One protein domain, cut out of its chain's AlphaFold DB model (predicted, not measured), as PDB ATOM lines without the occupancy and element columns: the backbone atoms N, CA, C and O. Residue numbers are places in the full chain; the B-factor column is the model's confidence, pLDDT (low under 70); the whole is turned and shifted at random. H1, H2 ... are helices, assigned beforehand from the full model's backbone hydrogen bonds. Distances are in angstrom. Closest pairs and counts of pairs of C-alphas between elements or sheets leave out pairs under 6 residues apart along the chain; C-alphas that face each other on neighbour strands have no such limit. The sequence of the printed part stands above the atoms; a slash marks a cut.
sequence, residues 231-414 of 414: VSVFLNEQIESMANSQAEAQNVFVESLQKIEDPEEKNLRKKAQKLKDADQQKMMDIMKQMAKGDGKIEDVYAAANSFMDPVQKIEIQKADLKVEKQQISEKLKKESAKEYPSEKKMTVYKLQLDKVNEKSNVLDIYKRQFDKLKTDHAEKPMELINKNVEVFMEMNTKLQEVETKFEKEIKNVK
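AT A GLANCE: This is residues 231 to 414 of the 414 residues of an uncharacterized protein of Gramella flava JLT2011 (UniProt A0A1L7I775). Five long helices lie side by side in one curved layer, in the order H1, H2, H4, H5, H6, as the chain runs back and forth along its length. The short H3 comes just before H4 on nearly the same line and fills the space between one end of H2 and one end of H6. The printed part has 184 residues with six named helices, H1 to H6 along the chain, and no named strand; its class is all helix. It is loose, with a radius of gyration of the C-alphas of 20.3 A, and elongated, spanning 66 by 38 by 24 A.

HOW THE PARTS SIT: Begin at H5, residues 343 to 376, the longest helix. It touches H4, residues 310 to 336, in a hairpin, the closest C-alphas being those of Val 311 and Lys 367, 5.8 A apart, at a shallow tilt of 16 degrees, opposite ways. H5 also touches H6, residues 381 to 413, in a hairpin at a shallow tilt of 10 degrees, opposite ways; look at the closest C-alphas, Val 348 and Ile 410, 5.9 A apart. H4 and H6 are close but not clearly touching, with the C-alphas of Pro 310 and Phe 392 the closest at 7.2 A. From H4 go on to the hub, H2, residues 263 to 292, which touches H4 with residues 265 to 279 alone; the closest C-alphas, Ala 272 and Ala 319, are 4.9 A apart, and the tilt is a shallow 21 degrees, opposite ways. H1, residues 231 to 258, forms a hairpin with H2, their closest C-alphas being Ser 232 and Ala 291 at 4.1 A, and is apart from H3, H4, H5 and H6. H3, residues 300 to 307, touches residues 282 to 286 of H2, where the closest C-alphas are Met 283 and Phe 307 at 5.9 A, and residues 381 to 385 of H6, where they are Tyr 301 and Pro 381 at 6.3 A. In H1, H2, H3, H4, H5 and H6 every O i to N i+4 pair is within hydrogen-bond range.

IN THESE COORDINATES: Find C-alpha 343 at (114.582, 182.484, 101.213); from there H5 runs 49.5 A to C-alpha 376. H6 runs 48.1 A to C-alpha 413 at (108.840, 174.595, 103.790). H4 measures 38.2 A, H2 42.9 A and H3 10.5 A. H1 begins at C-alpha 231, at (129.823, 139.008, 136.354), and runs 40.4 A.

THE WHOLE: The C-alphas farthest apart are those of Asp 294 and Glu 339, 66.7 A. The printed part has no cut and no long link, and residue 414 is the chain's last. Look for low confidence, pLDDT under 70, at residues 290, 293 to 308, 380 to 386 and 389; the mean of the printed part is 83.6.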
ATOM      1  N   VAL A 231     130.037 137.661 136.895       73.69
ATOM      2  CA  VAL A 231     129.823 139.008 136.354       73.69
ATOM      3  C   VAL A 231     131.128 139.801 136.219       73.69
ATOM      4  O   VAL A 231     131.226 140.651 135.340       73.69
ATOM      5  N   SER A 232     132.155 139.518 137.025       71.19
ATOM      6  CA  SER A 232     133.470 140.161 136.903       71.19
ATOM      7  C   SER A 232     134.119 139.931 135.554       71.19
ATOM      8  O   SER A 232     134.699 140.858 134.997       71.19
ATOM      9  N   VAL A 233     134.030 138.705 135.031       76.31
ATOM     10  CA  VAL A 233     134.613 138.346 133.733       76.31
ATOM     11  C   VAL A 233     133.918 139.157 132.647       76.31
ATOM     12  O   VAL A 233     134.569 139.936 131.954       76.31
ATOM     13  N   PHE A 234     132.586 139.114 132.623       75.62
ATOM     14  CA  PHE A 234     131.771 139.920 131.722       75.62
ATOM     15  C   PHE A 234     132.054 141.429 131.824       75.62
ATOM     16  O   PHE A 234     132.214 142.103 130.808       75.62
ATOM     17  N   LEU A 235     132.126 141.987 133.036       72.00
ATOM     18  CA  LEU A 235     132.394 143.413 133.232       72.00
ATOM     19  C   LEU A 235     133.786 143.795 132.732       72.00
ATOM     20  O   LEU A 235     133.922 144.834 132.092       72.00
ATOM     21  N   ASN A 236     134.801 142.963 132.971       77.00
ATOM     22  CA  ASN A 236     136.147 143.197 132.454       77.00
ATOM     23  C   ASN A 236     136.168 143.187 130.919       77.00
ATOM     24  O   ASN A 236     136.729 144.105 130.323       77.00
ATOM     25  N   GLU A 237     135.475 142.243 130.277       80.44
ATOM     26  CA  GLU A 237     135.312 142.235 128.816       80.44
ATOM     27  C   GLU A 237     134.623 143.514 128.306       80.44
ATOM     28  O   GLU A 237     135.041 144.102 127.306       80.44
ATOM     29  N   GLN A 238     133.582 143.993 129.002       75.06
ATOM     30  CA  GLN A 238     132.912 145.248 128.644       75.06
ATOM     31  C   GLN A 238     133.828 146.464 128.829       75.06
ATOM     32  O   GLN A 238     133.834 147.350 127.976       75.06
ATOM     33  N   ILE A 239     134.621 146.508 129.900       78.25
ATOM     34  CA  ILE A 239     135.593 147.578 130.158       78.25
ATOM     35  C   ILE A 239     136.639 147.628 129.044       78.25
ATOM     36  O   ILE A 239     136.930 148.712 128.536       78.25
ATOM     37  N   GLU A 240     137.180 146.480 128.637       84.62
ATOM     38  CA  GLU A 240     138.134 146.390 127.529       84.62
ATOM     39  C   GLU A 240     137.495 146.816 126.203       84.62
ATOM     40  O   GLU A 240     138.051 147.644 125.477       84.62
ATOM     41  N   SER A 241     136.284 146.332 125.911       83.44
ATOM     42  CA  SER A 241     135.537 146.728 124.714       83.44
ATOM     43  C   SER A 241     135.258 148.233 124.678       83.44
ATOM     44  O   SER A 241     135.354 148.848 123.611       83.44
ATOM     45  N   MET A 242     134.911 148.838 125.817       79.38
ATOM     46  CA  MET A 242     134.696 150.279 125.938       79.38
ATOM     47  C   MET A 242     135.995 151.058 125.741       79.38
ATOM     48  O   MET A 242     135.992 152.030 124.989       79.38
ATOM     49  N   ALA A 243     137.099 150.615 126.348       82.94
ATOM     50  CA  ALA A 243     138.407 151.250 126.198       82.94
ATOM     51  C   ALA A 243     138.869 151.257 124.731       82.94
ATOM     52  O   ALA A 243     139.301 152.290 124.218       82.94
ATOM     53  N   ASN A 244     138.711 150.127 124.033       87.19
ATOM     54  CA  ASN A 244     139.053 150.005 122.616       87.19
ATOM     55  C   ASN A 244     138.170 150.912 121.747       87.19
ATOM     56  O   ASN A 244     138.678 151.680 120.931       87.19
ATOM     57  N   SER A 245     136.855 150.902 121.987       84.56
ATOM     58  CA  SER A 245     135.909 151.765 121.265       84.56
ATOM     59  C   SER A 245     136.191 153.252 121.498       84.56
ATOM     60  O   SER A 245     136.052 154.066 120.585       84.56
ATOM     61  N   GLN A 246     136.598 153.627 122.714       85.69
ATOM     62  CA  GLN A 246     136.968 154.997 123.055       85.69
ATOM     63  C   GLN A 246     138.245 155.424 122.321       85.69
ATOM     64  O   GLN A 246     138.290 156.530 121.784       85.69
ATOM     65  N   ALA A 247     139.257 154.557 122.240       85.69
ATOM     66  CA  ALA A 247     140.486 154.840 121.499       85.69
ATOM     67  C   ALA A 247     140.217 155.052 119.998       85.69
ATOM     68  O   ALA A 247     140.709 156.016 119.405       85.69
ATOM     69  N   GLU A 248     139.385 154.204 119.389       87.94
ATOM     70  CA  GLU A 248     138.968 154.355 117.991       87.94
ATOM     71  C   GLU A 248     138.165 155.642 117.768       87.94
ATOM     72  O   GLU A 248     138.475 156.426 116.866       87.94
ATOM     73  N   ALA A 249     137.174 155.908 118.624       85.56
ATOM     74  CA  ALA A 249     136.365 157.120 118.557       85.56
ATOM     75  C   ALA A 249     137.218 158.388 118.706       85.56
ATOM     76  O   ALA A 249     136.972 159.379 118.015       85.56
ATOM     77  N   GLN A 250     138.251 158.349 119.551       87.69
ATOM     78  CA  GLN A 250     139.161 159.469 119.749       87.69
ATOM     79  C   GLN A 250     139.996 159.758 118.500       87.69
ATOM     80  O   GLN A 250     140.150 160.923 118.127       87.69
ATOM     81  N   ASN A 251     140.488 158.726 117.811       87.19
ATOM     82  CA  ASN A 251     141.218 158.900 116.553       87.19
ATOM     83  C   ASN A 251     140.324 159.538 115.479       87.19
ATOM     84  O   ASN A 251     140.691 160.561 114.893       87.19
ATOM     85  N   VAL A 252     139.105 159.016 115.301       89.50
ATOM     86  CA  VAL A 252     138.110 159.577 114.369       89.50
ATOM     87  C   VAL A 252     137.760 161.022 114.736       89.50
ATOM     88  O   VAL A 252     137.639 161.887 113.863       89.50
ATOM     89  N   PHE A 253     137.624 161.321 116.028       90.62
ATOM     90  CA  PHE A 253     137.354 162.671 116.504       90.62
ATOM     91  C   PHE A 253     138.500 163.634 116.172       90.62
ATOM     92  O   PHE A 253     138.241 164.718 115.642       90.62
ATOM     93  N   VAL A 254     139.755 163.245 116.417       89.50
ATOM     94  CA  VAL A 254     140.939 164.059 116.097       89.50
ATOM     95  C   VAL A 254     141.021 164.350 114.599       89.50
ATOM     96  O   VAL A 254     141.198 165.510 114.220       89.50
ATOM     97  N   GLU A 255     140.817 163.345 113.746       90.62
ATOM     98  CA  GLU A 255     140.758 163.535 112.292       90.62
ATOM     99  C   GLU A 255     139.608 164.466 111.882       90.62
ATOM    100  O   GLU A 255     139.774 165.338 111.026       90.62
ATOM    101  N   SER A 256     138.439 164.335 112.516       90.31
ATOM    102  CA  SER A 256     137.298 165.216 112.245       90.31
ATOM    103  C   SER A 256     137.587 166.670 112.632       90.31
ATOM    104  O   SER A 256     137.226 167.580 111.890       90.31
ATOM    105  N   LEU A 257     138.302 166.907 113.739       90.44
ATOM    106  CA  LEU A 257     138.681 168.247 114.197       90.44
ATOM    107  C   LEU A 257     139.686 168.938 113.269       90.44
ATOM    108  O   LEU A 257     139.771 170.169 113.279       90.44
ATOM    109  N   GLN A 258     140.480 168.179 112.511       89.19
ATOM    110  CA  GLN A 258     141.408 168.739 111.523       89.19
ATOM    111  C   GLN A 258     140.673 169.308 110.303       89.19
ATOM    112  O   GLN A 258     141.172 170.239 109.683       89.19
ATOM    113  N   LYS A 259     139.473 168.796 109.998       89.69
ATOM    114  CA  LYS A 259     138.638 169.224 108.862       89.69
ATOM    115  C   LYS A 259     137.759 170.446 109.169       89.69
ATOM    116  O   LYS A 259     137.042 170.908 108.289       89.69
ATOM    117  N   ILE A 260     137.773 170.938 110.408       88.44
ATOM    118  CA  ILE A 260     136.952 172.072 110.848       88.44
ATOM    119  C   ILE A 260     137.795 173.338 110.815       88.44
ATOM    120  O   ILE A 260     138.773 173.464 111.557       88.44
ATOM    121  N   GLU A 261     137.384 174.268 109.959       87.50
ATOM    122  CA  GLU A 261     138.034 175.566 109.786       87.50
ATOM    123  C   GLU A 261     137.632 176.565 110.879       87.50
ATOM    124  O   GLU A 261     138.486 177.318 111.341       87.50
ATOM    125  N   ASP A 262     136.368 176.549 111.329       89.94
ATOM    126  CA  ASP A 262     135.873 177.473 112.356       89.94
ATOM    127  C   ASP A 262     136.527 177.182 113.727       89.94
ATOM    128  O   ASP A 262     136.288 176.121 114.326       89.94
ATOM    129  N   PRO A 263     137.350 178.107 114.267       89.50
ATOM    130  CA  PRO A 263     137.970 177.932 115.576       89.50
ATOM    131  C   PRO A 263     136.943 177.875 116.718       89.50
ATOM    132  O   PRO A 263     137.213 177.229 117.737       89.50
ATOM    133  N   GLU A 264     135.780 178.516 116.576       90.94
ATOM    134  CA  GLU A 264     134.717 178.476 117.578       90.94
ATOM    135  C   GLU A 264     134.047 177.096 117.605       90.94
ATOM    136  O   GLU A 264     134.026 176.456 118.662       90.94
ATOM    137  N   GLU A 265     133.607 176.573 116.452       91.19
ATOM    138  CA  GLU A 265     133.097 175.202 116.333       91.19
ATOM    139  C   GLU A 265     134.109 174.175 116.865       91.19
ATOM    140  O   GLU A 265     133.754 173.289 117.652       91.19
ATOM    141  N   LYS A 266     135.389 174.311 116.494       91.31
ATOM    142  CA  LYS A 266     136.462 173.413 116.944       91.31
ATOM    143  C   LYS A 266     136.580 173.385 118.469       91.31
ATOM    144  O   LYS A 266     136.732 172.315 119.063       91.31
ATOM    145  N   ASN A 267     136.490 174.545 119.119       92.81
ATOM    146  CA  ASN A 267     136.534 174.652 120.575       92.81
ATOM    147  C   ASN A 267     135.275 174.086 121.246       92.81
ATOM    148  O   ASN A 267     135.388 173.408 122.270       92.81
ATOM    149  N   LEU A 268     134.089 174.328 120.680       92.31
ATOM    150  CA  LEU A 268     132.833 173.774 121.194       92.31
ATOM    151  C   LEU A 268     132.825 172.245 121.126       92.31
ATOM    152  O   LEU A 268     132.505 171.594 122.119       92.31
ATOM    153  N   ARG A 269     133.277 171.668 120.008       91.81
ATOM    154  CA  ARG A 269     133.394 170.213 119.854       91.81
ATOM    155  C   ARG A 269     134.387 169.594 120.826       91.81
ATOM    156  O   ARG A 269     134.074 168.574 121.425       91.81
ATOM    157  N   LYS A 270     135.552 170.219 121.044       92.44
ATOM    158  CA  LYS A 270     136.511 169.764 122.070       92.44
ATOM    159  C   LYS A 270     135.890 169.739 123.467       92.44
ATOM    160  O   LYS A 270     136.112 168.792 124.214       92.44
ATOM    161  N   LYS A 271     135.107 170.764 123.824       91.69
ATOM    162  CA  LYS A 271     134.400 170.811 125.114       91.69
ATOM    163  C   LYS A 271     133.341 169.713 125.222       91.69
ATOM    164  O   LYS A 271     133.288 169.051 126.253       91.69
ATOM    165  N   ALA A 272     132.542 169.507 124.174       88.88
ATOM    166  CA  ALA A 272     131.536 168.449 124.133       88.88
ATOM    167  C   ALA A 272     132.172 167.055 124.261       88.88
ATOM    168  O   ALA A 272     131.723 166.254 125.077       88.88
ATOM    169  N   GLN A 273     133.266 166.799 123.536       91.56
ATOM    170  CA  GLN A 273     133.980 165.526 123.612       91.56
ATOM    171  C   GLN A 273     134.577 165.288 125.000       91.56
ATOM    172  O   GLN A 273     134.375 164.224 125.565       91.56
ATOM    173  N   LYS A 274     135.199 166.302 125.615       91.62
ATOM    174  CA  LYS A 274     135.746 166.179 126.975       91.62
ATOM    175  C   LYS A 274     134.686 165.762 128.006       91.62
ATOM    176  O   LYS A 274     135.001 165.017 128.928       91.62
ATOM    177  N   LEU A 275     133.447 166.245 127.871       88.12
ATOM    178  CA  LEU A 275     132.344 165.833 128.749       88.12
ATOM    179  C   LEU A 275     131.942 164.371 128.512       88.12
ATOM    180  O   LEU A 275     131.694 163.658 129.480       88.12
ATOM    181  N   LYS A 276     131.922 163.921 127.250       86.62
ATOM    182  CA  LYS A 276     131.644 162.523 126.879       86.62
ATOM    183  C   LYS A 276     132.731 161.577 127.381       86.62
ATOM    184  O   LYS A 276     132.405 160.561 127.981       86.62
ATOM    185  N   ASP A 277     133.999 161.945 127.208       88.12
ATOM    186  CA  ASP A 277     135.136 161.153 127.682       88.12
ATOM    187  C   ASP A 277     135.116 161.021 129.210       88.12
ATOM    188  O   ASP A 277     135.355 159.942 129.743       88.12
ATOM    189  N   ALA A 278     134.789 162.104 129.924       86.31
ATOM    190  CA  ALA A 278     134.671 162.084 131.380       86.31
ATOM    191  C   ALA A 278     133.510 161.195 131.865       86.31
ATOM    192  O   ALA A 278     133.651 160.497 132.867       86.31
ATOM    193  N   ASP A 279     132.377 161.209 131.161       81.75
ATOM    194  CA  ASP A 279     131.222 160.347 131.447       81.75
ATOM    195  C   ASP A 279     131.538 158.867 131.204       81.75
ATOM    196  O   ASP A 279     131.310 158.028 132.075       81.75
ATOM    197  N   GLN A 280     132.168 158.556 130.068       82.00
ATOM    198  CA  GLN A 280     132.627 157.205 129.751       82.00
ATOM    199  C   GLN A 280     133.672 156.699 130.748       82.00
ATOM    200  O   GLN A 280     133.579 155.560 131.198       82.00
ATOM    201  N   GLN A 281     134.634 157.537 131.146       84.31
ATOM    202  CA  GLN A 281     135.644 157.159 132.132       84.31
ATOM    203  C   GLN A 281     135.012 156.859 133.493       84.31
ATOM    204  O   GLN A 281     135.303 155.824 134.085       84.31
ATOM    205  N   LYS A 282     134.100 157.718 133.963       79.88
ATOM    206  CA  LYS A 282     133.352 157.502 135.210       79.88
ATOM    207  C   LYS A 282     132.590 156.175 135.166       79.88
ATOM    208  O   LYS A 282     132.642 155.401 136.114       79.88
ATOM    209  N   MET A 283     131.937 155.885 134.041       74.94
ATOM    210  CA  MET A 283     131.239 154.625 133.797       74.94
ATOM    211  C   MET A 283     132.186 153.413 133.866       74.94
ATOM    212  O   MET A 283     131.877 152.433 134.543       74.94
ATOM    213  N   MET A 284     133.357 153.488 133.226       79.06
ATOM    214  CA  MET A 284     134.382 152.440 133.295       79.06
ATOM    215  C   MET A 284     134.931 152.254 134.710       79.06
ATOM    216  O   MET A 284     135.165 151.123 135.127       79.06
ATOM    217  N   ASP A 285     135.145 153.335 135.457       80.25
ATOM    218  CA  ASP A 285     135.671 153.265 136.819       80.25
ATOM    219  C   ASP A 285     134.691 152.553 137.757       80.25
ATOM    220  O   ASP A 285     135.112 151.704 138.546       80.25
ATOM    221  N   ILE A 286     133.387 152.807 137.614       72.62
ATOM    222  CA  ILE A 286     132.364 152.086 138.380       72.62
ATOM    223  C   ILE A 286     132.327 150.607 137.971       72.62
ATOM    224  O   ILE A 286     132.327 149.735 138.838       72.62
ATOM    225  N   MET A 287     132.370 150.293 136.670       71.31
ATOM    226  CA  MET A 287     132.451 148.895 136.215       71.31
ATOM    227  C   MET A 287     133.679 148.176 136.783       71.31
ATOM    228  O   MET A 287     133.577 147.021 137.184       71.31
ATOM    229  N   LYS A 288     134.831 148.857 136.868       77.75
ATOM    230  CA  LYS A 288     136.061 148.290 137.445       77.75
ATOM    231  C   LYS A 288     135.910 148.022 138.935       77.75
ATOM    232  O   LYS A 288     136.429 147.021 139.418       77.75
ATOM    233  N   GLN A 289     135.234 148.905 139.667       73.69
ATOM    234  CA  GLN A 289     134.927 148.679 141.081       73.69
ATOM    235  C   GLN A 289     134.035 147.446 141.253       73.69
ATOM    236  O   GLN A 289     134.362 146.571 142.049       73.69
ATOM    237  N   MET A 290     132.985 147.317 140.437       66.81
ATOM    238  CA  MET A 290     132.091 146.156 140.460       66.81
ATOM    239  C   MET A 290     132.800 144.848 140.088       66.81
ATOM    240  O   MET A 290     132.581 143.825 140.734       66.81
ATOM    241  N   ALA A 291     133.681 144.880 139.083       70.50
ATOM    242  CA  ALA A 291     134.455 143.717 138.654       70.50
ATOM    243  C   ALA A 291     135.486 143.271 139.704       70.50
ATOM    244  O   ALA A 291     135.739 142.084 139.860       70.50
ATOM    245  N   LYS A 292     136.076 144.196 140.472       72.88
ATOM    246  CA  LYS A 292     136.948 143.828 141.606       72.88
ATOM    247  C   LYS A 292     136.187 143.131 142.733       72.88
ATOM    248  O   LYS A 292     136.797 142.431 143.533       72.88
ATOM    249  N   GLY A 293     134.883 143.366 142.811       65.00
ATOM    250  CA  GLY A 293     134.020 142.856 143.857       65.00
ATOM    251  C   GLY A 293     133.281 141.562 143.525       65.00
ATOM    252  O   GLY A 293     132.509 141.129 144.367       65.00
ATOM    253  N   ASP A 294     133.411 140.960 142.338       62.72
ATOM    254  CA  ASP A 294     132.481 139.890 141.909       62.72
ATOM    255  C   ASP A 294     131.012 140.317 141.909       62.72
ATOM    256  O   ASP A 294     130.095 139.546 142.198       62.72
ATOM    257  N   GLY A 295     130.784 141.587 141.570       55.22
ATOM    258  CA  GLY A 295     129.474 142.208 141.685       55.22
ATOM    259  C   GLY A 295     129.137 142.681 143.098       55.22
ATOM    260  O   GLY A 295     128.018 143.147 143.293       55.22
ATOM    261  N   LYS A 296     130.074 142.639 144.066       57.50
ATOM    262  CA  LYS A 296     129.935 143.383 145.328       57.50
ATOM    263  C   LYS A 296     129.756 144.859 144.995       57.50
ATOM    264  O   LYS A 296     130.616 145.475 144.363       57.50
ATOM    265  N   ILE A 297     128.653 145.429 145.458       51.72
ATOM    266  CA  ILE A 297     128.441 146.867 145.429       51.72
ATOM    267  C   ILE A 297     128.123 147.291 146.860       51.72
ATOM    268  O   ILE A 297     127.059 146.967 147.377       51.72
ATOM    269  N   GLU A 298     129.063 147.979 147.508       48.06
ATOM    270  CA  GLU A 298     128.871 148.503 148.871       48.06
ATOM    271  C   GLU A 298     127.713 149.514 148.928       48.06
ATOM    272  O   GLU A 298     127.018 149.606 149.937       48.06
ATOM    273  N   ASP A 299     127.472 150.221 147.817       51.34
ATOM    274  CA  ASP A 299     126.348 151.136 147.620       51.34
ATOM    275  C   ASP A 299     125.855 151.078 146.157       51.34
ATOM    276  O   ASP A 299     126.278 151.846 145.282       51.34
ATOM    277  N   VAL A 300     124.975 150.104 145.875       50.22
ATOM    278  CA  VAL A 300     124.329 149.885 144.557       50.22
ATOM    279  C   VAL A 300     123.708 151.176 144.032       50.22
ATOM    280  O   VAL A 300     123.714 151.435 142.827       50.22
ATOM    281  N   TYR A 301     123.213 152.020 144.935       49.84
ATOM    282  CA  TYR A 301     122.516 153.248 144.608       49.84
ATOM    283  C   TYR A 301     123.453 154.388 144.259       49.84
ATOM    284  O   TYR A 301     123.180 155.098 143.294       49.84
ATOM    285  N   ALA A 302     124.564 154.560 144.972       52.56
ATOM    286  CA  ALA A 302     125.593 155.515 144.576       52.56
ATOM    287  C   ALA A 302     126.183 155.150 143.207       52.56
ATOM    288  O   ALA A 302     126.361 156.034 142.362       52.56
ATOM    289  N   ALA A 303     126.410 153.858 142.948       54.06
ATOM    290  CA  ALA A 303     126.856 153.367 141.648       54.06
ATOM    291  C   ALA A 303     125.802 153.621 140.553       54.06
ATOM    292  O   ALA A 303     126.111 154.254 139.543       54.06
ATOM    293  N   ALA A 304     124.542 153.221 140.764       54.19
ATOM    294  CA  ALA A 304     123.449 153.407 139.803       54.19
ATOM    295  C   ALA A 304     123.132 154.890 139.530       54.19
ATOM    296  O   ALA A 304     122.993 155.288 138.371       54.19
ATOM    297  N   ASN A 305     123.092 155.735 140.568       55.78
ATOM    298  CA  ASN A 305     122.953 157.188 140.421       55.78
ATOM    299  C   ASN A 305     124.149 157.802 139.689       55.78
ATOM    300  O   ASN A 305     123.982 158.768 138.950       55.78
ATOM    301  N   SER A 306     125.349 157.243 139.849       58.78
ATOM    302  CA  SER A 306     126.536 157.704 139.123       58.78
ATOM    303  C   SER A 306     126.525 157.291 137.648       58.78
ATOM    304  O   SER A 306     126.920 158.106 136.815       58.78
ATOM    305  N   PHE A 307     126.027 156.090 137.315       57.50
ATOM    306  CA  PHE A 307     125.797 155.619 135.935       57.50
ATOM    307  C   PHE A 307     124.696 156.402 135.209       57.50
ATOM    308  O   PHE A 307     124.695 156.522 133.979       57.50
ATOM    309  N   MET A 308     123.718 156.897 135.962       58.38
ATOM    310  CA  MET A 308     122.561 157.606 135.435       58.38
ATOM    311  C   MET A 308     122.516 159.065 135.863       58.38
ATOM    312  O   MET A 308     121.417 159.595 135.912       58.38
ATOM    313  N   ASP A 309     123.658 159.717 136.115       72.81
ATOM    314  CA  ASP A 309     123.684 161.132 136.504       72.81
ATOM    315  C   ASP A 309     122.989 161.978 135.416       72.81
ATOM    316  O   ASP A 309     123.554 162.232 134.341       72.81
ATOM    317  N   PRO A 310     121.727 162.384 135.645       76.25
ATOM    318  CA  PRO A 310     120.913 162.955 134.588       76.25
ATOM    319  C   PRO A 310     121.372 164.381 134.283       76.25
ATOM    320  O   PRO A 310     121.250 164.841 133.149       76.25
ATOM    321  N   VAL A 311     121.992 165.051 135.259       84.12
ATOM    322  CA  VAL A 311     122.584 166.377 135.097       84.12
ATOM    323  C   VAL A 311     123.798 166.300 134.175       84.12
ATOM    324  O   VAL A 311     123.907 167.104 133.248       84.12
ATOM    325  N   GLN A 312     124.668 165.304 134.357       83.56
ATOM    326  CA  GLN A 312     125.814 165.086 133.467       83.56
ATOM    327  C   GLN A 312     125.362 164.796 132.025       83.56
ATOM    328  O   GLN A 312     125.886 165.394 131.080       83.56
ATOM    329  N   LYS A 313     124.325 163.967 131.843       84.31
ATOM    330  CA  LYS A 313     123.732 163.703 130.519       84.31
ATOM    331  C   LYS A 313     123.149 164.959 129.875       84.31
ATOM    332  O   LYS A 313     123.349 165.176 128.678       84.31
ATOM    333  N   ILE A 314     122.467 165.800 130.651       88.00
ATOM    334  CA  ILE A 314     121.962 167.091 130.177       88.00
ATOM    335  C   ILE A 314     123.116 167.991 129.722       88.00
ATOM    336  O   ILE A 314     123.037 168.575 128.644       88.00
ATOM    337  N   GLU A 315     124.198 168.096 130.496       90.31
ATOM    338  CA  GLU A 315     125.353 168.924 130.128       90.31
ATOM    339  C   GLU A 315     126.004 168.461 128.816       90.31
ATOM    340  O   GLU A 315     126.334 169.295 127.969       90.31
ATOM    341  N   ILE A 316     126.112 167.146 128.598       88.75
ATOM    342  CA  ILE A 316     126.582 166.575 127.326       88.75
ATOM    343  C   ILE A 316     125.651 166.977 126.175       88.75
ATOM    344  O   ILE A 316     126.118 167.512 125.167       88.75
ATOM    345  N   GLN A 317     124.335 166.787 126.328       89.25
ATOM    346  CA  GLN A 317     123.362 167.147 125.290       89.25
ATOM    347  C   GLN A 317     123.376 168.651 124.989       89.25
ATOM    348  O   GLN A 317     123.338 169.056 123.829       89.25
ATOM    349  N   LYS A 318     123.506 169.503 126.011       94.12
ATOM    350  CA  LYS A 318     123.637 170.955 125.830       94.12
ATOM    351  C   LYS A 318     124.931 171.336 125.116       94.12
ATOM    352  O   LYS A 318     124.932 172.297 124.347       94.12
ATOM    353  N   ALA A 319     126.034 170.629 125.365       92.12
ATOM    354  CA  ALA A 319     127.286 170.864 124.654       92.12
ATOM    355  C   ALA A 319     127.148 170.536 123.158       92.12
ATOM    356  O   ALA A 319     127.571 171.336 122.323       92.12
ATOM    357  N   ASP A 320     126.483 169.428 122.826       92.12
ATOM    358  CA  ASP A 320     126.183 169.045 121.442       92.12
ATOM    359  C   ASP A 320     125.246 170.058 120.758       92.12
ATOM    360  O   ASP A 320     125.529 170.504 119.645       92.12
ATOM    361  N   LEU A 321     124.193 170.523 121.443       94.38
ATOM    362  CA  LEU A 321     123.297 171.565 120.920       94.38
ATOM    363  C   LEU A 321     124.025 172.891 120.656       94.38
ATOM    364  O   LEU A 321     123.679 173.601 119.713       94.38
ATOM    365  N   LYS A 322     125.051 173.245 121.443       94.69
ATOM    366  CA  LYS A 322     125.883 174.432 121.165       94.69
ATOM    367  C   LYS A 322     126.678 174.276 119.867       94.69
ATOM    368  O   LYS A 322     126.761 175.238 119.108       94.69
ATOM    369  N   VAL A 323     127.226 173.088 119.602       93.31
ATOM    370  CA  VAL A 323     127.902 172.783 118.328       93.31
ATOM    371  C   VAL A 323     126.909 172.876 117.169       93.31
ATOM    372  O   VAL A 323     127.177 173.568 116.190       93.31
ATOM    373  N   GLU A 324     125.741 172.241 117.296       94.69
ATOM    374  CA  GLU A 324     124.692 172.270 116.269       94.69
ATOM    375  C   GLU A 324     124.230 173.708 115.979       94.69
ATOM    376  O   GLU A 324     124.155 174.127 114.822       94.69
ATOM    377  N   LYS A 325     124.006 174.510 117.029       96.06
ATOM    378  CA  LYS A 325     123.637 175.925 116.911       96.06
ATOM    379  C   LYS A 325     124.672 176.726 116.126       96.06
ATOM    380  O   LYS A 325     124.282 177.523 115.269       96.06
ATOM    381  N   GLN A 326     125.964 176.523 116.396       95.25
ATOM    382  CA  GLN A 326     127.040 177.203 115.672       95.25
ATOM    383  C   GLN A 326     127.011 176.831 114.187       95.25
ATOM    384  O   GLN A 326     126.942 177.714 113.336       95.25
ATOM    385  N   GLN A 327     126.930 175.538 113.870       94.06
ATOM    386  CA  GLN A 327     126.888 175.058 112.486       94.06
ATOM    387  C   GLN A 327     125.701 175.604 111.693       94.06
ATOM    388  O   GLN A 327     125.843 175.980 110.528       94.06
ATOM    389  N   ILE A 328     124.509 175.630 112.296       95.44
ATOM    390  CA  ILE A 328     123.322 176.182 111.634       95.44
ATOM    391  C   ILE A 328     123.476 177.699 111.469       95.44
ATOM    392  O   ILE A 328     123.156 178.231 110.406       95.44
ATOM    393  N   SER A 329     124.021 178.390 112.474       94.44
ATOM    394  CA  SER A 329     124.271 179.836 112.413       94.44
ATOM    395  C   SER A 329     125.248 180.195 111.295       94.44
ATOM    396  O   SER A 329     125.009 181.146 110.553       94.44
ATOM    397  N   GLU A 330     126.320 179.422 111.116       93.50
ATOM    398  CA  GLU A 330     127.252 179.608 110.005       93.50
ATOM    399  C   GLU A 330     126.606 179.344 108.645       93.50
ATOM    400  O   GLU A 330     126.805 180.124 107.715       93.50
ATOM    401  N   LYS A 331     125.810 178.274 108.513       94.38
ATOM    402  CA  LYS A 331     125.069 177.982 107.274       94.38
ATOM    403  C   LYS A 331     124.111 179.115 106.920       94.38
ATOM    404  O   LYS A 331     124.055 179.520 105.761       94.38
ATOM    405  N   LEU A 332     123.407 179.657 107.915       94.94
ATOM    406  CA  LEU A 332     122.523 180.802 107.741       94.94
ATOM    407  C   LEU A 332     123.302 182.050 107.312       94.94
ATOM    408  O   LEU A 332     122.916 182.678 106.329       94.94
ATOM    409  N   LYS A 333     124.421 182.369 107.978       93.50
ATOM    410  CA  LYS A 333     125.304 183.487 107.595       93.50
ATOM    411  C   LYS A 333     125.803 183.329 106.156       93.50
ATOM    412  O   LYS A 333     125.651 184.250 105.357       93.50
ATOM    413  N   LYS A 334     126.325 182.150 105.798       93.44
ATOM    414  CA  LYS A 334     126.823 181.838 104.447       93.44
ATOM    415  C   LYS A 334     125.731 181.957 103.385       93.44
ATOM    416  O   LYS A 334     126.003 182.477 102.313       93.44
ATOM    417  N   GLU A 335     124.510 181.497 103.658       95.31
ATOM    418  CA  GLU A 335     123.384 181.638 102.723       95.31
ATOM    419  C   GLU A 335     122.943 183.099 102.578       95.31
ATOM    420  O   GLU A 335     122.714 183.548 101.459       95.31
ATOM    421  N   SER A 336     122.886 183.852 103.683       92.00
ATOM    422  CA  SER A 336     122.509 185.272 103.670       92.00
ATOM    423  C   SER A 336     123.522 186.176 102.964       92.00
ATOM    424  O   SER A 336     123.148 187.234 102.474       92.00
ATOM    425  N   ALA A 337     124.789 185.757 102.893       93.31
ATOM    426  CA  ALA A 337     125.869 186.498 102.245       93.31
ATOM    427  C   ALA A 337     125.985 186.224 100.733       93.31
ATOM    428  O   ALA A 337     126.864 186.784 100.079       93.31
ATOM    429  N   LYS A 338     125.148 185.344 100.167       93.75
ATOM    430  CA  LYS A 338     125.133 185.085  98.721       93.75
ATOM    431  C   LYS A 338     124.542 186.271  97.968       93.75
ATOM    432  O   LYS A 338     123.639 186.928  98.465       93.75
ATOM    433  N   GLU A 339     124.988 186.464  96.728       91.81
ATOM    434  CA  GLU A 339     124.427 187.466  95.809       91.81
ATOM    435  C   GLU A 339     122.917 187.264  95.582       91.81
ATOM    436  O   GLU A 339     122.160 188.228  95.514       91.81
ATOM    437  N   TYR A 340     122.469 186.001  95.573       91.94
ATOM    438  CA  TYR A 340     121.058 185.614  95.519       91.94
ATOM    439  C   TYR A 340     120.722 184.632  96.657       91.94
ATOM    440  O   TYR A 340     120.826 183.412  96.470       91.94
ATOM    441  N   PRO A 341     120.352 185.124  97.855       90.12
ATOM    442  CA  PRO A 341     120.000 184.276  98.991       90.12
ATOM    443  C   PRO A 341     118.729 183.466  98.726       90.12
ATOM    444  O   PRO A 341     117.710 184.001  98.286       90.12
ATOM    445  N   SER A 342     118.738 182.172  99.048       94.69
ATOM    446  CA  SER A 342     117.519 181.367  98.991       94.69
ATOM    447  C   SER A 342     116.672 181.579 100.247       94.69
ATOM    448  O   SER A 342     116.981 181.026 101.306       94.69
ATOM    449  N   GLU A 343     115.555 182.302 100.122       91.69
ATOM    450  CA  GLU A 343     114.582 182.484 101.213       91.69
ATOM    451  C   GLU A 343     114.148 181.150 101.825       91.69
ATOM    452  O   GLU A 343     114.158 180.986 103.043       91.69
ATOM    453  N   LYS A 344     113.873 180.151 100.981       92.69
ATOM    454  CA  LYS A 344     113.505 178.795 101.401       92.69
ATOM    455  C   LYS A 344     114.569 178.158 102.303       92.69
ATOM    456  O   LYS A 344     114.238 177.632 103.364       92.69
ATOM    457  N   LYS A 345     115.854 178.221 101.922       93.69
ATOM    458  CA  LYS A 345     116.955 177.672 102.739       93.69
ATOM    459  C   LYS A 345     117.149 178.454 104.031       93.69
ATOM    460  O   LYS A 345     117.333 177.840 105.078       93.69
ATOM    461  N   MET A 346     117.074 179.782 103.973       95.00
ATOM    462  CA  MET A 346     117.173 180.619 105.168       95.00
ATOM    463  C   MET A 346     116.056 180.310 106.167       95.00
ATOM    464  O   MET A 346     116.331 180.193 107.358       95.00
ATOM    465  N   THR A 347     114.819 180.124 105.699       94.81
ATOM    466  CA  THR A 347     113.684 179.730 106.544       94.81
ATOM    467  C   THR A 347     113.923 178.370 107.192       94.81
ATOM    468  O   THR A 347     113.745 178.238 108.400       94.81
ATOM    469  N   VAL A 348     114.416 177.377 106.441       95.69
ATOM    470  CA  VAL A 348     114.780 176.069 107.013       95.69
ATOM    471  C   VAL A 348     115.859 176.209 108.092       95.69
ATOM    472  O   VAL A 348     115.716 175.621 109.161       95.69
ATOM    473  N   TYR A 349     116.915 176.997 107.864       96.50
ATOM    474  CA  TYR A 349     117.961 177.203 108.872       96.50
ATOM    475  C   TYR A 349     117.453 177.943 110.116       96.50
ATOM    476  O   TYR A 349     117.846 177.592 111.225       96.50
ATOM    477  N   LYS A 350     116.546 178.917 109.966       96.06
ATOM    478  CA  LYS A 350     115.897 179.584 111.107       96.06
ATOM    479  C   LYS A 350     115.070 178.598 111.937       96.06
ATOM    480  O   LYS A 350     115.295 178.504 113.136       96.06
ATOM    481  N   LEU A 351     114.233 177.780 111.292       96.38
ATOM    482  CA  LEU A 351     113.464 176.729 111.975       96.38
ATOM    483  C   LEU A 351     114.371 175.722 112.700       96.38
ATOM    484  O   LEU A 351     114.062 175.280 113.802       96.38
ATOM    485  N   GLN A 352     115.521 175.374 112.115       95.88
ATOM    486  CA  GLN A 352     116.506 174.519 112.781       95.88
ATOM    487  C   GLN A 352     117.137 175.195 114.013       95.88
ATOM    488  O   GLN A 352     117.331 174.524 115.025       95.88
ATOM    489  N   LEU A 353     117.428 176.503 113.968       96.94
ATOM    490  CA  LEU A 353     117.901 177.251 115.143       96.94
ATOM    491  C   LEU A 353     116.845 177.302 116.246       96.94
ATOM    492  O   LEU A 353     117.178 177.100 117.415       96.94
ATOM    493  N   ASP A 354     115.588 177.543 115.881       97.00
ATOM    494  CA  ASP A 354     114.473 177.586 116.826       97.00
ATOM    495  C   ASP A 354     114.281 176.225 117.504       97.00
ATOM    496  O   ASP A 354     114.189 176.168 118.732       97.00
ATOM    497  N   LYS A 355     114.384 175.125 116.744       97.06
ATOM    498  CA  LYS A 355     114.406 173.758 117.286       97.06
ATOM    499  C   LYS A 355     115.501 173.568 118.333       97.06
ATOM    500  O   LYS A 355     115.240 173.052 119.420       97.06
ATOM    501  N   VAL A 356     116.732 173.974 118.020       96.38
ATOM    502  CA  VAL A 356     117.878 173.839 118.936       96.38
ATOM    503  C   VAL A 356     117.682 174.676 120.204       96.38
ATOM    504  O   VAL A 356     117.973 174.202 121.304       96.38
ATOM    505  N   ASN A 357     117.153 175.895 120.079       96.31
ATOM    506  CA  ASN A 357     116.850 176.752 121.226       96.31
ATOM    507  C   ASN A 357     115.743 176.148 122.107       96.31
ATOM    508  O   ASN A 357     115.894 176.111 123.327       96.31
ATOM    509  N   GLU A 358     114.664 175.631 121.511       97.25
ATOM    510  CA  GLU A 358     113.556 175.006 122.243       97.25
ATOM    511  C   GLU A 358     114.029 173.747 122.985       97.25
ATOM    512  O   GLU A 358     113.770 173.609 124.181       97.25
ATOM    513  N   LYS A 359     114.840 172.893 122.343       96.44
ATOM    514  CA  LYS A 359     115.487 171.756 123.018       96.44
ATOM    515  C   LYS A 359     116.380 172.191 124.179       96.44
ATOM    516  O   LYS A 359     116.314 171.594 125.251       96.44
ATOM    517  N   SER A 360     117.195 173.233 124.001       95.44
ATOM    518  CA  SER A 360     118.046 173.747 125.082       95.44
ATOM    519  C   SER A 360     117.216 174.236 126.274       95.44
ATOM    520  O   SER A 360     117.607 173.996 127.414       95.44
ATOM    521  N   ASN A 361     116.071 174.879 126.026       96.50
ATOM    522  CA  ASN A 361     115.171 175.341 127.083       96.50
ATOM    523  C   ASN A 361     114.535 174.172 127.846       96.50
ATOM    524  O   ASN A 361     114.471 174.215 129.073       96.50
ATOM    525  N   VAL A 362     114.109 173.118 127.139       95.56
ATOM    526  CA  VAL A 362     113.617 171.879 127.765       95.56
ATOM    527  C   VAL A 362     114.686 171.309 128.698       95.56
ATOM    528  O   VAL A 362     114.419 171.079 129.875       95.56
ATOM    529  N   LEU A 363     115.923 171.169 128.214       94.00
ATOM    530  CA  LEU A 363     117.038 170.669 129.022       94.00
ATOM    531  C   LEU A 363     117.311 171.527 130.266       94.00
ATOM    532  O   LEU A 363     117.595 170.983 131.329       94.00
ATOM    533  N   ASP A 364     117.194 172.853 130.169       95.44
ATOM    534  CA  ASP A 364     117.363 173.754 131.314       95.44
ATOM    535  C   ASP A 364     116.278 173.593 132.386       95.44
ATOM    536  O   ASP A 364     116.577 173.688 133.579       95.44
ATOM    537  N   ILE A 365     115.033 173.335 131.981       95.56
ATOM    538  CA  ILE A 365     113.926 173.066 132.909       95.56
ATOM    539  C   ILE A 365     114.194 171.767 133.668       95.56
ATOM    540  O   ILE A 365     114.185 171.763 134.902       95.56
ATOM    541  N   TYR A 366     114.493 170.688 132.943       93.31
ATOM    542  CA  TYR A 366     114.710 169.378 133.554       93.31
ATOM    543  C   TYR A 366     115.988 169.326 134.388       93.31
ATOM    544  O   TYR A 366     115.990 168.693 135.438       93.31
ATOM    545  N   LYS A 367     117.038 170.078 134.027       93.38
ATOM    546  CA  LYS A 367     118.234 170.202 134.872       93.38
ATOM    547  C   LYS A 367     117.880 170.680 136.280       93.38
ATOM    548  O   LYS A 367     118.276 170.057 137.257       93.38
ATOM    549  N   ARG A 368     117.083 171.750 136.381       93.25
ATOM    550  CA  ARG A 368     116.646 172.298 137.676       93.25
ATOM    551  C   ARG A 368     115.778 171.312 138.448       93.25
ATOM    552  O   ARG A 368     115.853 171.278 139.670       93.25
ATOM    553  N   GLN A 369     114.951 170.533 137.752       92.38
ATOM    554  CA  GLN A 369     114.155 169.485 138.389       92.38
ATOM    555  C   GLN A 369     115.046 168.380 138.965       92.38
ATOM    556  O   GLN A 369     114.844 168.001 140.113       92.38
ATOM    557  N   PHE A 370     116.065 167.922 138.233       87.88
ATOM    558  CA  PHE A 370     117.025 166.943 138.749       87.88
ATOM    559  C   PHE A 370     117.858 167.486 139.916       87.88
ATOM    560  O   PHE A 370     118.017 166.794 140.920       87.88
ATOM    561  N   ASP A 371     118.330 168.734 139.833       88.94
ATOM    562  CA  ASP A 371     119.036 169.396 140.940       88.94
ATOM    563  C   ASP A 371     118.146 169.479 142.197       88.94
ATOM    564  O   ASP A 371     118.601 169.240 143.321       88.94
ATOM    565  N   LYS A 372     116.849 169.758 142.006       89.69
ATOM    566  CA  LYS A 372     115.858 169.762 143.083       89.69
ATOM    567  C   LYS A 372     115.640 168.361 143.657       89.69
ATOM    568  O   LYS A 372     115.733 168.211 144.867       89.69
ATOM    569  N   LEU A 373     115.430 167.339 142.823       84.31
ATOM    570  CA  LEU A 373     115.260 165.954 143.281       84.31
ATOM    571  C   LEU A 373     116.450 165.481 144.117       84.31
ATOM    572  O   LEU A 373     116.261 164.883 145.173       84.31
ATOM    573  N   LYS A 374     117.671 165.799 143.676       82.69
ATOM    574  CA  LYS A 374     118.902 165.474 144.403       82.69
ATOM    575  C   LYS A 374     118.933 166.093 145.803       82.69
ATOM    576  O   LYS A 374     119.504 165.499 146.709       82.69
ATOM    577  N   THR A 375     118.327 167.266 145.969       85.12
ATOM    578  CA  THR A 375     118.217 167.952 147.261       85.12
ATOM    579  C   THR A 375     117.077 167.369 148.100       85.12
ATOM    580  O   THR A 375     117.295 167.004 149.251       85.12
ATOM    581  N   ASP A 376     115.884 167.223 147.515       84.75
ATOM    582  CA  ASP A 376     114.662 166.782 148.201       84.75
ATOM    583  C   ASP A 376     114.741 165.320 148.686       84.75
ATOM    584  O   ASP A 376     114.127 164.964 149.691       84.75
ATOM    585  N   HIS A 377     115.507 164.473 147.990       75.56
ATOM    586  CA  HIS A 377     115.644 163.041 148.283       75.56
ATOM    587  C   HIS A 377     117.088 162.633 148.622       75.56
ATOM    588  O   HIS A 377     117.458 161.473 148.436       75.56
ATOM    589  N   ALA A 378     117.912 163.558 149.132       70.88
ATOM    590  CA  ALA A 378     119.323 163.305 149.453       70.88
ATOM    591  C   ALA A 378     119.527 162.117 150.416       70.88
ATOM    592  O   ALA A 378     120.474 161.350 150.265       70.88
ATOM    593  N   GLU A 379     118.610 161.936 151.367       70.31
ATOM    594  CA  GLU A 379     118.636 160.852 152.363       70.31
ATOM    595  C   GLU A 379     117.796 159.631 151.943       70.31
ATOM    596  O   GLU A 379     117.693 158.652 152.677       70.31
ATOM    597  N   LYS A 380     117.174 159.676 150.757       67.25
ATOM    598  CA  LYS A 380     116.235 158.660 150.265       67.25
ATOM    599  C   LYS A 380     116.635 158.155 148.874       67.25
ATOM    600  O   LYS A 380     115.960 158.453 147.884       67.25
ATOM    601  N   PRO A 381     117.708 157.354 148.776       57.72
ATOM    602  CA  PRO A 381     118.320 156.975 147.501       57.72
ATOM    603  C   PRO A 381     117.370 156.245 146.539       57.72
ATOM    604  O   PRO A 381     117.422 156.485 145.335       57.72
ATOM    605  N   MET A 382     116.456 155.413 147.051       55.22
ATOM    606  CA  MET A 382     115.467 154.708 146.222       55.22
ATOM    607  C   MET A 382     114.400 155.622 145.629       55.22
ATOM    608  O   MET A 382     114.077 155.524 144.445       55.22
ATOM    609  N   GLU A 383     113.853 156.526 146.444       65.25
ATOM    610  CA  GLU A 383     112.899 157.518 145.950       65.25
ATOM    611  C   GLU A 383     113.568 158.414 144.902       65.25
ATOM    612  O   GLU A 383     112.976 158.664 143.853       65.25
ATOM    613  N   LEU A 384     114.824 158.812 145.143       67.12
ATOM    614  CA  LEU A 384     115.620 159.592 144.201       67.12
ATOM    615  C   LEU A 384     115.792 158.873 142.857       67.12
ATOM    616  O   LEU A 384     115.554 159.480 141.817       67.12
ATOM    617  N   ILE A 385     116.166 157.589 142.851       62.16
ATOM    618  CA  ILE A 385     116.347 156.811 141.612       62.16
ATOM    619  C   ILE A 385     115.036 156.701 140.839       62.16
ATOM    620  O   ILE A 385     114.997 157.022 139.651       62.16
ATOM    621  N   ASN A 386     113.953 156.303 141.508       65.00
ATOM    622  CA  ASN A 386     112.650 156.149 140.865       65.00
ATOM    623  C   ASN A 386     112.162 157.474 140.267       65.00
ATOM    624  O   ASN A 386     111.726 157.516 139.114       65.00
ATOM    625  N   LYS A 387     112.307 158.576 141.014       71.81
ATOM    626  CA  LYS A 387     111.955 159.918 140.538       71.81
ATOM    627  C   LYS A 387     112.858 160.386 139.402       71.81
ATOM    628  O   LYS A 387     112.361 160.963 138.438       71.81
ATOM    629  N   ASN A 388     114.156 160.092 139.456       70.06
ATOM    630  CA  ASN A 388     115.078 160.398 138.366       70.06
ATOM    631  C   ASN A 388     114.677 159.676 137.072       70.06
ATOM    632  O   ASN A 388     114.693 160.292 136.009       70.06
ATOM    633  N   VAL A 389     114.288 158.398 137.142       67.12
ATOM    634  CA  VAL A 389     113.826 157.633 135.969       67.12
ATOM    635  C   VAL A 389     112.548 158.236 135.387       67.12
ATOM    636  O   VAL A 389     112.482 158.464 134.179       67.12
ATOM    637  N   GLU A 390     111.561 158.536 136.234       74.06
ATOM    638  CA  GLU A 390     110.290 159.161 135.842       74.06
ATOM    639  C   GLU A 390     110.529 160.483 135.095       74.06
ATOM    640  O   GLU A 390     110.134 160.638 133.936       74.06
ATOM    641  N   VAL A 391     111.275 161.395 135.720       78.25
ATOM    642  CA  VAL A 391     111.582 162.718 135.162       78.25
ATOM    643  C   VAL A 391     112.438 162.610 133.895       78.25
ATOM    644  O   VAL A 391     112.249 163.367 132.943       78.25
ATOM    645  N   PHE A 392     113.346 161.634 133.816       77.00
ATOM    646  CA  PHE A 392     114.149 161.394 132.614       77.00
ATOM    647  C   PHE A 392     113.308 160.903 131.429       77.00
ATOM    648  O   PHE A 392     113.543 161.320 130.291       77.00
ATOM    649  N   MET A 393     112.317 160.037 131.662       73.25
ATOM    650  CA  MET A 393     111.385 159.608 130.612       73.25
ATOM    651  C   MET A 393     110.520 160.770 130.115       73.25
ATOM    652  O   MET A 393     110.338 160.932 128.904       73.25
ATOM    653  N   GLU A 394     110.043 161.612 131.030       78.81
ATOM    654  CA  GLU A 394     109.277 162.812 130.692       78.81
ATOM    655  C   GLU A 394     110.104 163.785 129.837       78.81
ATOM    656  O   GLU A 394     109.667 164.199 128.760       78.81
ATOM    657  N   MET A 395     111.349 164.060 130.246       87.50
ATOM    658  CA  MET A 395     112.289 164.889 129.490       87.50
ATOM    659  C   MET A 395     112.474 164.379 128.056       87.50
ATOM    660  O   MET A 395     112.384 165.156 127.105       87.50
ATOM    661  N   ASN A 396     112.712 163.077 127.879       79.94
ATOM    662  CA  ASN A 396     112.897 162.493 126.547       79.94
ATOM    663  C   ASN A 396     111.639 162.618 125.683       79.94
ATOM    664  O   ASN A 396     111.746 162.903 124.489       79.94
ATOM    665  N   THR A 397     110.459 162.470 126.288       80.50
ATOM    666  CA  THR A 397     109.174 162.665 125.605       80.50
ATOM    667  C   THR A 397     109.056 164.105 125.107       80.50
ATOM    668  O   THR A 397     108.783 164.330 123.928       80.50
ATOM    669  N   LYS A 398     109.382 165.092 125.951       91.31
ATOM    670  CA  LYS A 398     109.387 166.512 125.564       91.31
ATOM    671  C   LYS A 398     110.393 166.837 124.469       91.31
ATOM    672  O   LYS A 398     110.059 167.553 123.528       91.31
ATOM    673  N   LEU A 399     111.600 166.283 124.527       87.81
ATOM    674  CA  LEU A 399     112.587 166.466 123.459       87.81
ATOM    675  C   LEU A 399     112.108 165.885 122.118       87.81
ATOM    676  O   LEU A 399     112.381 166.471 121.067       87.81
ATOM    677  N   GLN A 400     111.382 164.765 122.145       87.81
ATOM    678  CA  GLN A 400     110.815 164.135 120.953       87.81
ATOM    679  C   GLN A 400     109.606 164.904 120.394       87.81
ATOM    680  O   GLN A 400     109.470 165.018 119.173       87.81
ATOM    681  N   GLU A 401     108.759 165.472 121.255       91.62
ATOM    682  CA  GLU A 401     107.683 166.387 120.849       91.62
ATOM    683  C   GLU A 401     108.251 167.593 120.084       91.62
ATOM    684  O   GLU A 401     107.769 167.913 118.993       91.62
ATOM    685  N   VAL A 402     109.323 168.209 120.604       94.19
ATOM    686  CA  VAL A 402     110.024 169.317 119.932       94.19
ATOM    687  C   VAL A 402     110.580 168.872 118.577       94.19
ATOM    688  O   VAL A 402     110.388 169.569 117.583       94.19
ATOM    689  N   GLU A 403     111.230 167.705 118.501       91.50
ATOM    690  CA  GLU A 403     111.740 167.184 117.224       91.50
ATOM    691  C   GLU A 403     110.611 167.028 116.195       91.50
ATOM    692  O   GLU A 403     110.688 167.586 115.101       91.50
ATOM    693  N   THR A 404     109.522 166.362 116.582       92.12
ATOM    694  CA  THR A 404     108.380 166.064 115.703       92.12
ATOM    695  C   THR A 404     107.702 167.337 115.193       92.12
ATOM    696  O   THR A 404     107.341 167.436 114.015       92.12
ATOM    697  N   LYS A 405     107.539 168.339 116.069       95.69
ATOM    698  CA  LYS A 405     106.981 169.655 115.726       95.69
ATOM    699  C   LYS A 405     107.783 170.313 114.601       95.69
ATOM    700  O   LYS A 405     107.221 170.635 113.553       95.69
ATOM    701  N   PHE A 406     109.096 170.458 114.781       94.69
ATOM    702  CA  PHE A 406     109.939 171.155 113.808       94.69
ATOM    703  C   PHE A 406     110.208 170.341 112.541       94.69
ATOM    704  O   PHE A 406     110.347 170.925 111.468       94.69
ATOM    705  N   GLU A 407     110.238 169.008 112.607       91.81
ATOM    706  CA  GLU A 407     110.302 168.168 111.404       91.81
ATOM    707  C   GLU A 407     109.105 168.417 110.479       91.81
ATOM    708  O   GLU A 407     109.275 168.550 109.262       91.81
ATOM    709  N   LYS A 408     107.900 168.543 111.049       91.50
ATOM    710  CA  LYS A 408     106.683 168.864 110.297       91.50
ATOM    711  C   LYS A 408     106.749 170.264 109.684       91.50
ATOM    712  O   LYS A 408     106.429 170.424 108.507       91.50
ATOM    713  N   GLU A 409     107.191 171.262 110.444       92.62
ATOM    714  CA  GLU A 409     107.342 172.639 109.950       92.62
ATOM    715  C   GLU A 409     108.377 172.734 108.821       92.62
ATOM    716  O   GLU A 409     108.091 173.296 107.765       92.62
ATOM    717  N   ILE A 410     109.544 172.104 108.981       89.81
ATOM    718  CA  ILE A 410     110.590 172.066 107.949       89.81
ATOM    719  C   ILE A 410     110.095 171.341 106.694       89.81
ATOM    720  O   ILE A 410     110.405 171.768 105.580       89.81
ATOM    721  N   LYS A 411     109.324 170.257 106.847       90.25
ATOM    722  CA  LYS A 411     108.739 169.528 105.715       90.25
ATOM    723  C   LYS A 411     107.751 170.383 104.924       90.25
ATOM    724  O   LYS A 411     107.725 170.257 103.712       90.25
ATOM    725  N   ASN A 412     106.993 171.263 105.579       87.56
ATOM    726  CA  ASN A 412     106.059 172.171 104.903       87.56
ATOM    727  C   ASN A 412     106.763 173.302 104.138       87.56
ATOM    728  O   ASN A 412     106.170 173.901 103.244       87.56
ATOM    729  N   VAL A 413     108.011 173.612 104.500       84.94
ATOM    730  CA  VAL A 413     108.840 174.595 103.790       84.94
ATOM    731  C   VAL A 413     109.596 173.955 102.626       84.94
ATOM    732  O   VAL A 413     109.905 174.665 101.676       84.94
ATOM    733  N   LYS A 414     109.927 172.657 102.688       73.31
ATOM    734  CA  LYS A 414     110.603 171.898 101.617       73.31
ATOM    735  C   LYS A 414     109.659 171.552 100.477       73.31
ATOM    736  O   LYS A 414     110.142 171.666  99.326       73.31
TER     737      LYS A 414